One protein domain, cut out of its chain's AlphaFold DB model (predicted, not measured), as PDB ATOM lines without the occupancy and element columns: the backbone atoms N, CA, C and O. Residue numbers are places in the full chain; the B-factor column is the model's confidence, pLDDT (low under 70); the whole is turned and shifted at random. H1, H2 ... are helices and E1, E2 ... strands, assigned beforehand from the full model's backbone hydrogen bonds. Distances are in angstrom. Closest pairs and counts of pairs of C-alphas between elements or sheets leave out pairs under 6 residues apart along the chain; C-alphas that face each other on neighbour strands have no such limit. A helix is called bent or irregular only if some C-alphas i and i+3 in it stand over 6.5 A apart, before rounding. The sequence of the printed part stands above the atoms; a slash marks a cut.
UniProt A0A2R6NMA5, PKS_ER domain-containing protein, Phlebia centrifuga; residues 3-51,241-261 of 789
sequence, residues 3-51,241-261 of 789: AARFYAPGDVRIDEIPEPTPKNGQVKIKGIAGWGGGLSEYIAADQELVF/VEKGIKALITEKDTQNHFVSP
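What this domain is: This is residues 3 to 51 and 241 to 261 of the 789 residues of the protein "PKS_ER domain-containing protein" of Phlebia centrifuga (UniProt A0A2R6NMA5). Two separate two-stranded hairpins, E1 with E2 and E3 with E4, form a loose, elongated shape, with helix H1 and strand E5 at the end away from E3 and E4. The long link between E3 and E4 passes through the middle, and residues 249 to 254 stick out. The 70 printed residues hold one named helix and five named strands, in the order E1 E2 E3 E4 H1 E5; both sheets are antiparallel. The class is mixed, helices and strands, with under half of the residues in named elements. The radius of gyration of the C-alphas is 13.9 A and the spans are 43 by 25 by 18 A.

How they stand to each other: E1, residues 3 to 8, and E2, residues 11 to 16, form a hairpin with directions at 146 degrees; N 5 and O 13 are 2.8 A apart, within hydrogen-bond range. Residues 3 to 4 of E1 also pair antiparallel with residues 39 to 40. The closest C-alphas of E2 and H1, residues 241 to 250, are those of Val 12 and Val 241, 6.6 A apart. In H1, 2 of 6 O i to N i+4 pairs and 4 of 7 O i to N i+3 pairs are within range. The closest C-alphas of H1 and E5, residues 257 to 260, are those of Gly 244 and His 257, 6.4 A apart. E5 pairs with no named strand. E3, residues 26 to 29, and E4, residues 43 to 46, form a hairpin at 142 degrees, with N 27 and O 45 2.8 A apart. E1 and E3 are apart.

Where its parts are: E1 begins at C-alpha 3 (200.455, 170.032, 153.832) and spans 15.5 A; E2 spans 16.0 A. E3 spans 9.4 A, E4 9.8 A and H1 12.3 A. H1 is neither bent nor irregular, but only just: C-alphas 243 and 246 are 6.4 A apart. E5 spans 9.8 A and ends at C-alpha 260 (197.371, 169.247, 165.665).

The domain as a whole: The two C-alphas farthest apart are those of Asn 24 and Asp 253, 43.9 A. Residues 52 to 240 are not printed, and C-alphas 51 and 241 are 27.7 A apart across the cut. The link E3 to E4 is long, with 13 residues. Mean pLDDT of the printed part is 73.5; residues 31 to 38, 248 and 250 to 261 are under 70.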
ATOM      1  N   ALA A   3     199.920 168.710 153.526       82.88
ATOM      2  CA  ALA A   3     200.455 170.032 153.832       82.88
ATOM      3  C   ALA A   3     199.520 171.161 153.395       82.88
ATOM      4  O   ALA A   3     198.955 171.112 152.307       82.88
ATOM      5  N   ALA A   4     199.400 172.207 154.211       81.12
ATOM      6  CA  ALA A   4     198.661 173.411 153.856       81.12
ATOM      7  C   ALA A   4     199.522 174.376 153.047       81.12
ATOM      8  O   ALA A   4     200.365 175.056 153.627       81.12
ATOM      9  N   ARG A   5     199.314 174.472 151.735       80.94
ATOM     10  CA  ARG A   5     200.121 175.313 150.847       80.94
ATOM     11  C   ARG A   5     199.447 176.646 150.549       80.94
ATOM     12  O   ARG A   5     198.250 176.708 150.273       80.94
ATOM     13  N   PHE A   6     200.234 177.719 150.599       80.69
ATOM     14  CA  PHE A   6     199.811 179.057 150.187       80.69
ATOM     15  C   PHE A   6     200.027 179.232 148.684       80.69
ATOM     16  O   PHE A   6     201.144 179.052 148.194       80.69
ATOM     17  N   TYR A   7     198.973 179.623 147.971       80.12
ATOM     18  CA  TYR A   7     199.012 179.865 146.528       80.12
ATOM     19  C   TYR A   7     198.862 181.349 146.187       80.12
ATOM     20  O   TYR A   7     199.577 181.861 145.327       80.12
ATOM     21  N   ALA A   8     197.956 182.044 146.875       81.88
ATOM     22  CA  ALA A   8     197.707 183.476 146.732       81.88
ATOM     23  C   ALA A   8     196.957 184.006 147.972       81.88
ATOM     24  O   ALA A   8     196.433 183.212 148.758       81.88
ATOM     25  N   PRO A   9     196.854 185.335 148.179       75.75
ATOM     26  CA  PRO A   9     196.001 185.892 149.228       75.75
ATOM     27  C   PRO A   9     194.566 185.350 149.136       75.75
ATOM     28  O   PRO A   9     193.922 185.464 148.097       75.75
ATOM     29  N   GLY A  10     194.070 184.748 150.221       75.44
ATOM     30  CA  GLY A  10     192.752 184.102 150.265       75.44
ATOM     31  C   GLY A  10     192.697 182.676 149.694       75.44
ATOM     32  O   GLY A  10     191.639 182.055 149.763       75.44
ATOM     33  N   ASP A  11     193.810 182.144 149.182       81.31
ATOM     34  CA  ASP A  11     193.913 180.816 148.572       81.31
ATOM     35  C   ASP A  11     194.996 179.971 149.266       81.31
ATOM     36  O   ASP A  11     196.179 179.986 148.906       81.31
ATOM     37  N   VAL A  12     194.566 179.252 150.306       83.06
ATOM     38  CA  VAL A  12     195.357 178.249 151.031       83.06
ATOM     39  C   VAL A  12     194.627 176.915 150.934       83.06
ATOM     40  O   VAL A  12     193.420 176.863 151.173       83.06
ATOM     41  N   ARG A  13     195.342 175.844 150.586       85.69
ATOM     42  CA  ARG A  13     194.757 174.516 150.328       85.69
ATOM     43  C   ARG A  13     195.526 173.432 151.062       85.69
ATOM     44  O   ARG A  13     196.707 173.614 151.334       85.69
ATOM     45  N   ILE A  14     194.866 172.319 151.369       85.44
ATOM     46  CA  ILE A  14     195.532 171.109 151.860       85.44
ATOM     47  C   ILE A  14     195.861 170.225 150.657       85.44
ATOM     48  O   ILE A  14     194.947 169.748 149.989       85.44
ATOM     49  N   ASP A  15     197.146 169.991 150.413       84.00
ATOM     50  CA  ASP A  15     197.636 169.140 149.330       84.00
ATOM     51  C   ASP A  15     198.329 167.891 149.872       84.00
ATOM     52  O   ASP A  15     198.878 167.886 150.979       84.00
ATOM     53  N   GLU A  16     198.367 166.841 149.056       85.06
ATOM     54  CA  GLU A  16     199.252 165.703 149.281       85.06
ATOM     55  C   GLU A  16     200.639 165.995 148.708       85.06
ATOM     56  O   GLU A  16     200.799 166.308 147.527       85.06
ATOM     57  N   ILE A  17     201.659 165.884 149.555       79.69
ATOM     58  CA  ILE A  17     203.060 166.071 149.190       79.69
ATOM     59  C   ILE A  17     203.919 164.885 149.661       79.69
ATOM     60  O   ILE A  17     203.558 164.195 150.627       79.69
ATOM     61  N   PRO A  18     205.063 164.621 149.004       82.75
ATOM     62  CA  PRO A  18     206.031 163.638 149.483       82.75
ATOM     63  C   PRO A  18     206.517 163.980 150.892       82.75
ATOM     64  O   PRO A  18     206.645 165.151 151.236       82.75
ATOM     65  N   GLU A  19     206.806 162.963 151.699       83.12
ATOM     66  CA  GLU A  19     207.435 163.146 153.010       83.12
ATOM     67  C   GLU A  19     208.866 163.698 152.855       83.12
ATOM     68  O   GLU A  19     209.574 163.277 151.933       83.12
ATOM     69  N   PRO A  20     209.331 164.638 153.705       80.94
ATOM     70  CA  PRO A  20     210.626 165.255 153.511       80.94
ATOM     71  C   PRO A  20     211.724 164.300 153.984       80.94
ATOM     72  O   PRO A  20     211.653 163.723 155.069       80.94
ATOM     73  N   THR A  21     212.774 164.161 153.180       87.12
ATOM     74  CA  THR A  21     213.996 163.451 153.570       87.12
ATOM     75  C   THR A  21     215.002 164.461 154.131       87.12
ATOM     76  O   THR A  21     215.392 165.371 153.393       87.12
ATOM     77  N   PRO A  22     215.423 164.349 155.405       84.44
ATOM     78  CA  PRO A  22     216.434 165.237 155.969       84.44
ATOM     79  C   PRO A  22     217.759 165.140 155.219       84.44
ATOM     80  O   PRO A  22     218.192 164.050 154.839       84.44
ATOM     81  N   LYS A  23     218.415 166.283 155.028       88.31
ATOM     82  CA  LYS A  23     219.805 166.348 154.566       88.31
ATOM     83  C   LYS A  23     220.764 166.291 155.758       88.31
ATOM     84  O   LYS A  23     220.340 166.372 156.907       88.31
ATOM     85  N   ASN A  24     222.068 166.195 155.492       89.06
ATOM     86  CA  ASN A  24     223.085 166.317 156.542       89.06
ATOM     87  C   ASN A  24     222.890 167.612 157.343       89.06
ATOM     88  O   ASN A  24     222.768 168.685 156.755       89.06
ATOM     89  N   GLY A  25     222.876 167.493 158.672       83.44
ATOM     90  CA  GLY A  25     222.612 168.608 159.587       83.44
ATOM     91  C   GLY A  25     221.128 168.920 159.795       83.44
ATOM     92  O   GLY A  25     220.815 169.855 160.525       83.44
ATOM     93  N   GLN A  26     220.217 168.145 159.196       87.62
ATOM     94  CA  GLN A  26     218.778 168.275 159.395       87.62
ATOM     95  C   GLN A  26     218.204 167.071 160.133       87.62
ATOM     96  O   GLN A  26     218.657 165.937 159.976       87.62
ATOM     97  N   VAL A  27     217.141 167.320 160.883       84.75
ATOM     98  CA  VAL A  27     216.340 166.309 161.567       84.75
ATOM     99  C   VAL A  27     214.910 166.357 161.043       84.75
ATOM    100  O   VAL A  27     214.365 167.425 160.759       84.75
ATOM    101  N   LYS A  28     214.287 165.184 160.884       85.31
ATOM    102  CA  LYS A  28     212.861 165.097 160.556       85.31
ATOM    103  C   LYS A  28     212.067 165.250 161.842       85.31
ATOM    104  O   LYS A  28     212.198 164.409 162.729       85.31
ATOM    105  N   ILE A  29     211.229 166.273 161.934       77.62
ATOM    106  CA  ILE A  29     210.360 166.489 163.092       77.62
ATOM    107  C   ILE A  29     208.900 166.554 162.654       77.62
ATOM    108  O   ILE A  29     208.585 167.006 161.553       77.62
ATOM    109  N   LYS A  30     207.998 166.088 163.523       70.69
ATOM    110  CA  LYS A  30     206.569 166.391 163.404       70.69
ATOM    111  C   LYS A  30     206.405 167.853 163.767       70.69
ATOM    112  O   LYS A  30     206.685 168.232 164.901       70.69
ATOM    113  N   GLY A  31     206.021 168.682 162.813       65.00
ATOM    114  CA  GLY A  31     206.049 170.109 163.059       65.00
ATOM    115  C   GLY A  31     205.491 170.910 161.910       65.00
ATOM    116  O   GLY A  31     205.589 170.532 160.749       65.00
ATOM    117  N   ILE A  32     204.918 172.043 162.278       62.53
ATOM    118  CA  ILE A  32     204.377 173.030 161.369       62.53
ATOM    119  C   ILE A  32     205.463 174.096 161.178       62.53
ATOM    120  O   ILE A  32     205.774 174.816 162.121       62.53
ATOM    121  N   ALA A  33     206.057 174.203 159.985       62.53
ATOM    122  CA  ALA A  33     206.985 175.292 159.658       62.53
ATOM    123  C   ALA A  33     206.497 176.119 158.466       62.53
ATOM    124  O   ALA A  33     205.843 175.615 157.559       62.53
ATOM    125  N   GLY A  34     206.850 177.409 158.461       54.19
ATOM    126  CA  GLY A  34     206.516 178.345 157.381       54.19
ATOM    127  C   GLY A  34     207.422 178.259 156.144       54.19
ATOM    128  O   GLY A  34     207.171 178.952 155.160       54.19
ATOM    129  N   TRP A  35     208.469 177.430 156.164       53.31
ATOM    130  CA  TRP A  35     209.431 177.282 155.066       53.31
ATOM    131  C   TRP A  35     209.142 176.013 154.251       53.31
ATOM    132  O   TRP A  35     208.751 174.993 154.806       53.31
ATOM    133  N   GLY A  36     209.329 176.058 152.926       49.91
ATOM    134  CA  GLY A  36     209.085 174.903 152.039       49.91
ATOM    135  C   GLY A  36     207.665 174.799 151.467       49.91
ATOM    136  O   GLY A  36     207.370 173.867 150.725       49.91
ATOM    137  N   GLY A  37     206.804 175.786 151.735       49.75
ATOM    138  CA  GLY A  37     205.522 175.932 151.052       49.75
ATOM    139  C   GLY A  37     204.332 175.222 151.692       49.75
ATOM    140  O   GLY A  37     203.349 175.061 150.976       49.75
ATOM    141  N   GLY A  38     204.362 174.861 152.983       58.28
ATOM    142  CA  GLY A  38     203.130 174.601 153.733       58.28
ATOM    143  C   GLY A  38     203.259 174.032 155.151       58.28
ATOM    144  O   GLY A  38     204.280 173.449 155.492       58.28
ATOM    145  N   LEU A  39     202.198 174.182 155.959       72.88
ATOM    146  CA  LEU A  39     202.069 173.562 157.290       72.88
ATOM    147  C   LEU A  39     201.837 172.051 157.097       72.88
ATOM    148  O   LEU A  39     200.775 171.682 156.602       72.88
ATOM    149  N   SER A  40     202.808 171.188 157.410       75.62
ATOM    150  CA  SER A  40     202.796 169.755 157.052       75.62
ATOM    151  C   SER A  40     202.854 168.806 158.251       75.62
ATOM    152  O   SER A  40     203.120 169.207 159.379       75.62
ATOM    153  N   GLU A  41     202.596 167.517 158.005       74.19
ATOM    154  CA  GLU A  41     202.699 166.467 159.037       74.19
ATOM    155  C   GLU A  41     204.152 166.260 159.511       74.19
ATOM    156  O   GLU A  41     204.388 166.021 160.695       74.19
ATOM    157  N   TYR A  42     205.123 166.408 158.602       82.12
ATOM    158  CA  TYR A  42     206.556 166.364 158.893       82.12
ATOM    159  C   TYR A  42     207.295 167.500 158.195       82.12
ATOM    160  O   TYR A  42     206.931 167.894 157.085       82.12
ATOM    161  N   ILE A  43     208.384 167.960 158.805       82.81
ATOM    162  CA  ILE A  43     209.344 168.895 158.214       82.81
ATOM    163  C   ILE A  43     210.766 168.384 158.441       82.81
ATOM    164  O   ILE A  43     211.041 167.694 159.422       82.81
ATOM    165  N   ALA A  44     211.677 168.732 157.535       85.62
ATOM    166  CA  ALA A  44     213.108 168.642 157.791       85.62
ATOM    167  C   ALA A  44     213.568 170.002 158.330       85.62
ATOM    168  O   ALA A  44     213.475 171.003 157.619       85.62
ATOM    169  N   ALA A  45     214.009 170.039 159.583       82.25
ATOM    170  CA  ALA A  45     214.504 171.242 160.242       82.25
ATOM    171  C   ALA A  45     216.012 171.124 160.465       82.25
ATOM    172  O   ALA A  45     216.500 170.042 160.788       82.25
ATOM    173  N   ASP A  46     216.746 172.222 160.306       85.06
ATOM    174  CA  ASP A  46     218.162 172.256 160.668       85.06
ATOM    175  C   ASP A  46     218.299 171.978 162.169       85.06
ATOM    176  O   ASP A  46     217.583 172.567 162.980       85.06
ATOM    177  N   GLN A  47     219.204 171.072 162.544       86.88
ATOM    178  CA  GLN A  47     219.359 170.602 163.926       86.88
ATOM    179  C   GLN A  47     219.614 171.749 164.919       86.88
ATOM    180  O   GLN A  47     219.203 171.675 166.068       86.88
ATOM    181  N   GLU A  48     220.246 172.833 164.458       83.25
ATOM    182  CA  GLU A  48     220.554 174.029 165.254       83.25
ATOM    183  C   GLU A  48     219.308 174.855 165.617       83.25
ATOM    184  O   GLU A  48     219.360 175.707 166.501       83.25
ATOM    185  N   LEU A  49     218.187 174.615 164.933       78.81
ATOM    186  CA  LEU A  49     216.905 175.277 165.172       78.81
ATOM    187  C   LEU A  49     215.952 174.418 166.013       78.81
ATOM    188  O   LEU A  49     214.816 174.828 166.253       78.81
ATOM    189  N   VAL A  50     216.391 173.235 166.453       84.88
ATOM    190  CA  VAL A  50     215.572 172.289 167.215       84.88
ATOM    191  C   VAL A  50     216.046 172.253 168.662       84.88
ATOM    192  O   VAL A  50     217.154 171.817 168.959       84.88
ATOM    193  N   PHE A  51     215.174 172.686 169.571       84.69
ATOM    194  CA  PHE A  51     215.452 172.715 171.005       84.69
ATOM    195  C   PHE A  51     214.727 171.559 171.705       84.69
ATOM    196  O   PHE A  51     213.512 171.416 171.526       84.69
ATOM    197  N   VAL A 241     192.619 175.013 157.216       81.38
ATOM    198  CA  VAL A 241     192.181 176.119 156.349       81.38
ATOM    199  C   VAL A 241     190.887 176.741 156.877       81.38
ATOM    200  O   VAL A 241     190.832 177.954 157.077       81.38
ATOM    201  N   GLU A 242     189.864 175.925 157.148       82.88
ATOM    202  CA  GLU A 242     188.537 176.407 157.552       82.88
ATOM    203  C   GLU A 242     188.476 176.806 159.031       82.88
ATOM    204  O   GLU A 242     188.103 177.930 159.362       82.88
ATOM    205  N   LYS A 243     188.868 175.904 159.937       80.81
ATOM    206  CA  LYS A 243     188.751 176.089 161.393       80.81
ATOM    207  C   LYS A 243     189.972 176.775 162.015       80.81
ATOM    208  O   LYS A 243     189.906 177.159 163.180       80.81
ATOM    209  N   GLY A 244     191.070 176.919 161.268       78.12
ATOM    210  CA  GLY A 244     192.298 177.592 161.701       78.12
ATOM    211  C   GLY A 244     192.462 178.967 161.065       78.12
ATOM    212  O   GLY A 244     192.150 179.978 161.685       78.12
ATOM    213  N   ILE A 245     192.945 179.005 159.821       77.19
ATOM    214  CA  ILE A 245     193.349 180.225 159.106       77.19
ATOM    215  C   ILE A 245     192.157 181.152 158.850       77.19
ATOM    216  O   ILE A 245     192.228 182.335 159.176       77.19
ATOM    217  N   LYS A 246     191.053 180.647 158.286       79.19
ATOM    218  CA  LYS A 246     189.860 181.475 158.036       79.19
ATOM    219  C   LYS A 246     189.215 181.939 159.336       79.19
ATOM    220  O   LYS A 246     188.856 183.109 159.443       79.19
ATOM    221  N   ALA A 247     189.153 181.063 160.337       76.44
ATOM    222  CA  ALA A 247     188.642 181.404 161.655       76.44
ATOM    223  C   ALA A 247     189.430 182.566 162.300       76.44
ATOM    224  O   ALA A 247     188.803 183.466 162.854       76.44
ATOM    225  N   LEU A 248     190.763 182.627 162.145       69.50
ATOM    226  CA  LEU A 248     191.593 183.752 162.625       69.50
ATOM    227  C   LEU A 248     191.239 185.095 161.967       69.50
ATOM    228  O   LEU A 248     191.482 186.159 162.540       69.50
ATOM    229  N   ILE A 249     190.658 185.071 160.766       70.94
ATOM    230  CA  ILE A 249     190.225 186.272 160.044       70.94
ATOM    231  C   ILE A 249     188.825 186.704 160.500       70.94
ATOM    232  O   ILE A 249     188.574 187.904 160.657       70.94
ATOM    233  N   THR A 250     187.911 185.747 160.691       69.31
ATOM    234  CA  THR A 250     186.476 186.007 160.897       69.31
ATOM    235  C   THR A 250     186.052 186.090 162.362       69.31
ATOM    236  O   THR A 250     185.096 186.796 162.670       69.31
ATOM    237  N   GLU A 251     186.751 185.423 163.278       69.12
ATOM    238  CA  GLU A 251     186.388 185.313 164.700       69.12
ATOM    239  C   GLU A 251     187.404 186.067 165.580       69.12
ATOM    240  O   GLU A 251     188.040 185.520 166.483       69.12
ATOM    241  N   LYS A 252     187.592 187.360 165.298       61.34
ATOM    242  CA  LYS A 252     188.651 188.180 165.913       61.34
ATOM    243  C   LYS A 252     188.587 188.257 167.446       61.34
ATOM    244  O   LYS A 252     189.608 188.554 168.057       61.34
ATOM    245  N   ASP A 253     187.449 187.979 168.079       56.66
ATOM    246  CA  ASP A 253     187.275 188.101 169.534       56.66
ATOM    247  C   ASP A 253     187.618 186.831 170.345       56.66
ATOM    248  O   ASP A 253     187.794 186.938 171.558       56.66
ATOM    249  N   THR A 254     187.808 185.660 169.718       52.28
ATOM    250  CA  THR A 254     187.791 184.359 170.428       52.28
ATOM    251  C   THR A 254     188.984 183.422 170.182       52.28
ATOM    252  O   THR A 254     188.744 182.226 170.095       52.28
ATOM    253  N   GLN A 255     190.253 183.842 170.018       53.59
ATOM    254  CA  GLN A 255     191.252 182.863 169.513       53.59
ATOM    255  C   GLN A 255     192.682 182.873 170.078       53.59
ATOM    256  O   GLN A 255     193.417 183.846 169.938       53.59
ATOM    257  N   ASN A 256     193.073 181.684 170.564       48.03
ATOM    258  CA  ASN A 256     194.398 181.061 170.498       48.03
ATOM    259  C   ASN A 256     194.217 179.655 169.881       48.03
ATOM    260  O   ASN A 256     193.840 178.697 170.563       48.03
ATOM    261  N   HIS A 257     194.423 179.533 168.572       49.66
ATOM    262  CA  HIS A 257     194.171 178.299 167.825       49.66
ATOM    263  C   HIS A 257     195.416 177.424 167.707       49.66
ATOM    264  O   HIS A 257     196.437 177.873 167.194       49.66
ATOM    265  N   PHE A 258     195.312 176.163 168.129       44.91
ATOM    266  CA  PHE A 258     196.346 175.148 167.940       44.91
ATOM    267  C   PHE A 258     195.948 174.156 166.843       44.91
ATOM    268  O   PHE A 258     194.823 173.653 166.820       44.91
ATOM    269  N   VAL A 259     196.891 173.847 165.957       43.53
ATOM    270  CA  VAL A 259     196.709 172.910 164.843       43.53
ATOM    271  C   VAL A 259     197.510 171.656 165.164       43.53
ATOM    272  O   VAL A 259     198.736 171.682 165.201       43.53
ATOM    273  N   SER A 260     196.806 170.562 165.412       40.91
ATOM    274  CA  SER A 260     197.371 169.247 165.665       40.91
ATOM    275  C   SER A 260     197.499 168.488 164.337       40.91
ATOM    276  O   SER A 260     196.485 168.271 163.666       40.91
ATOM    277  N   PRO A 261     198.696 168.043 163.915       35.19
ATOM    278  CA  PRO A 261     198.773 166.981 162.919       35.19
ATOM    279  C   PRO A 261     198.061 165.746 163.489       35.19
ATOM    280  O   PRO A 261     198.253 165.398 164.654       35.19
TER     281      PRO A 261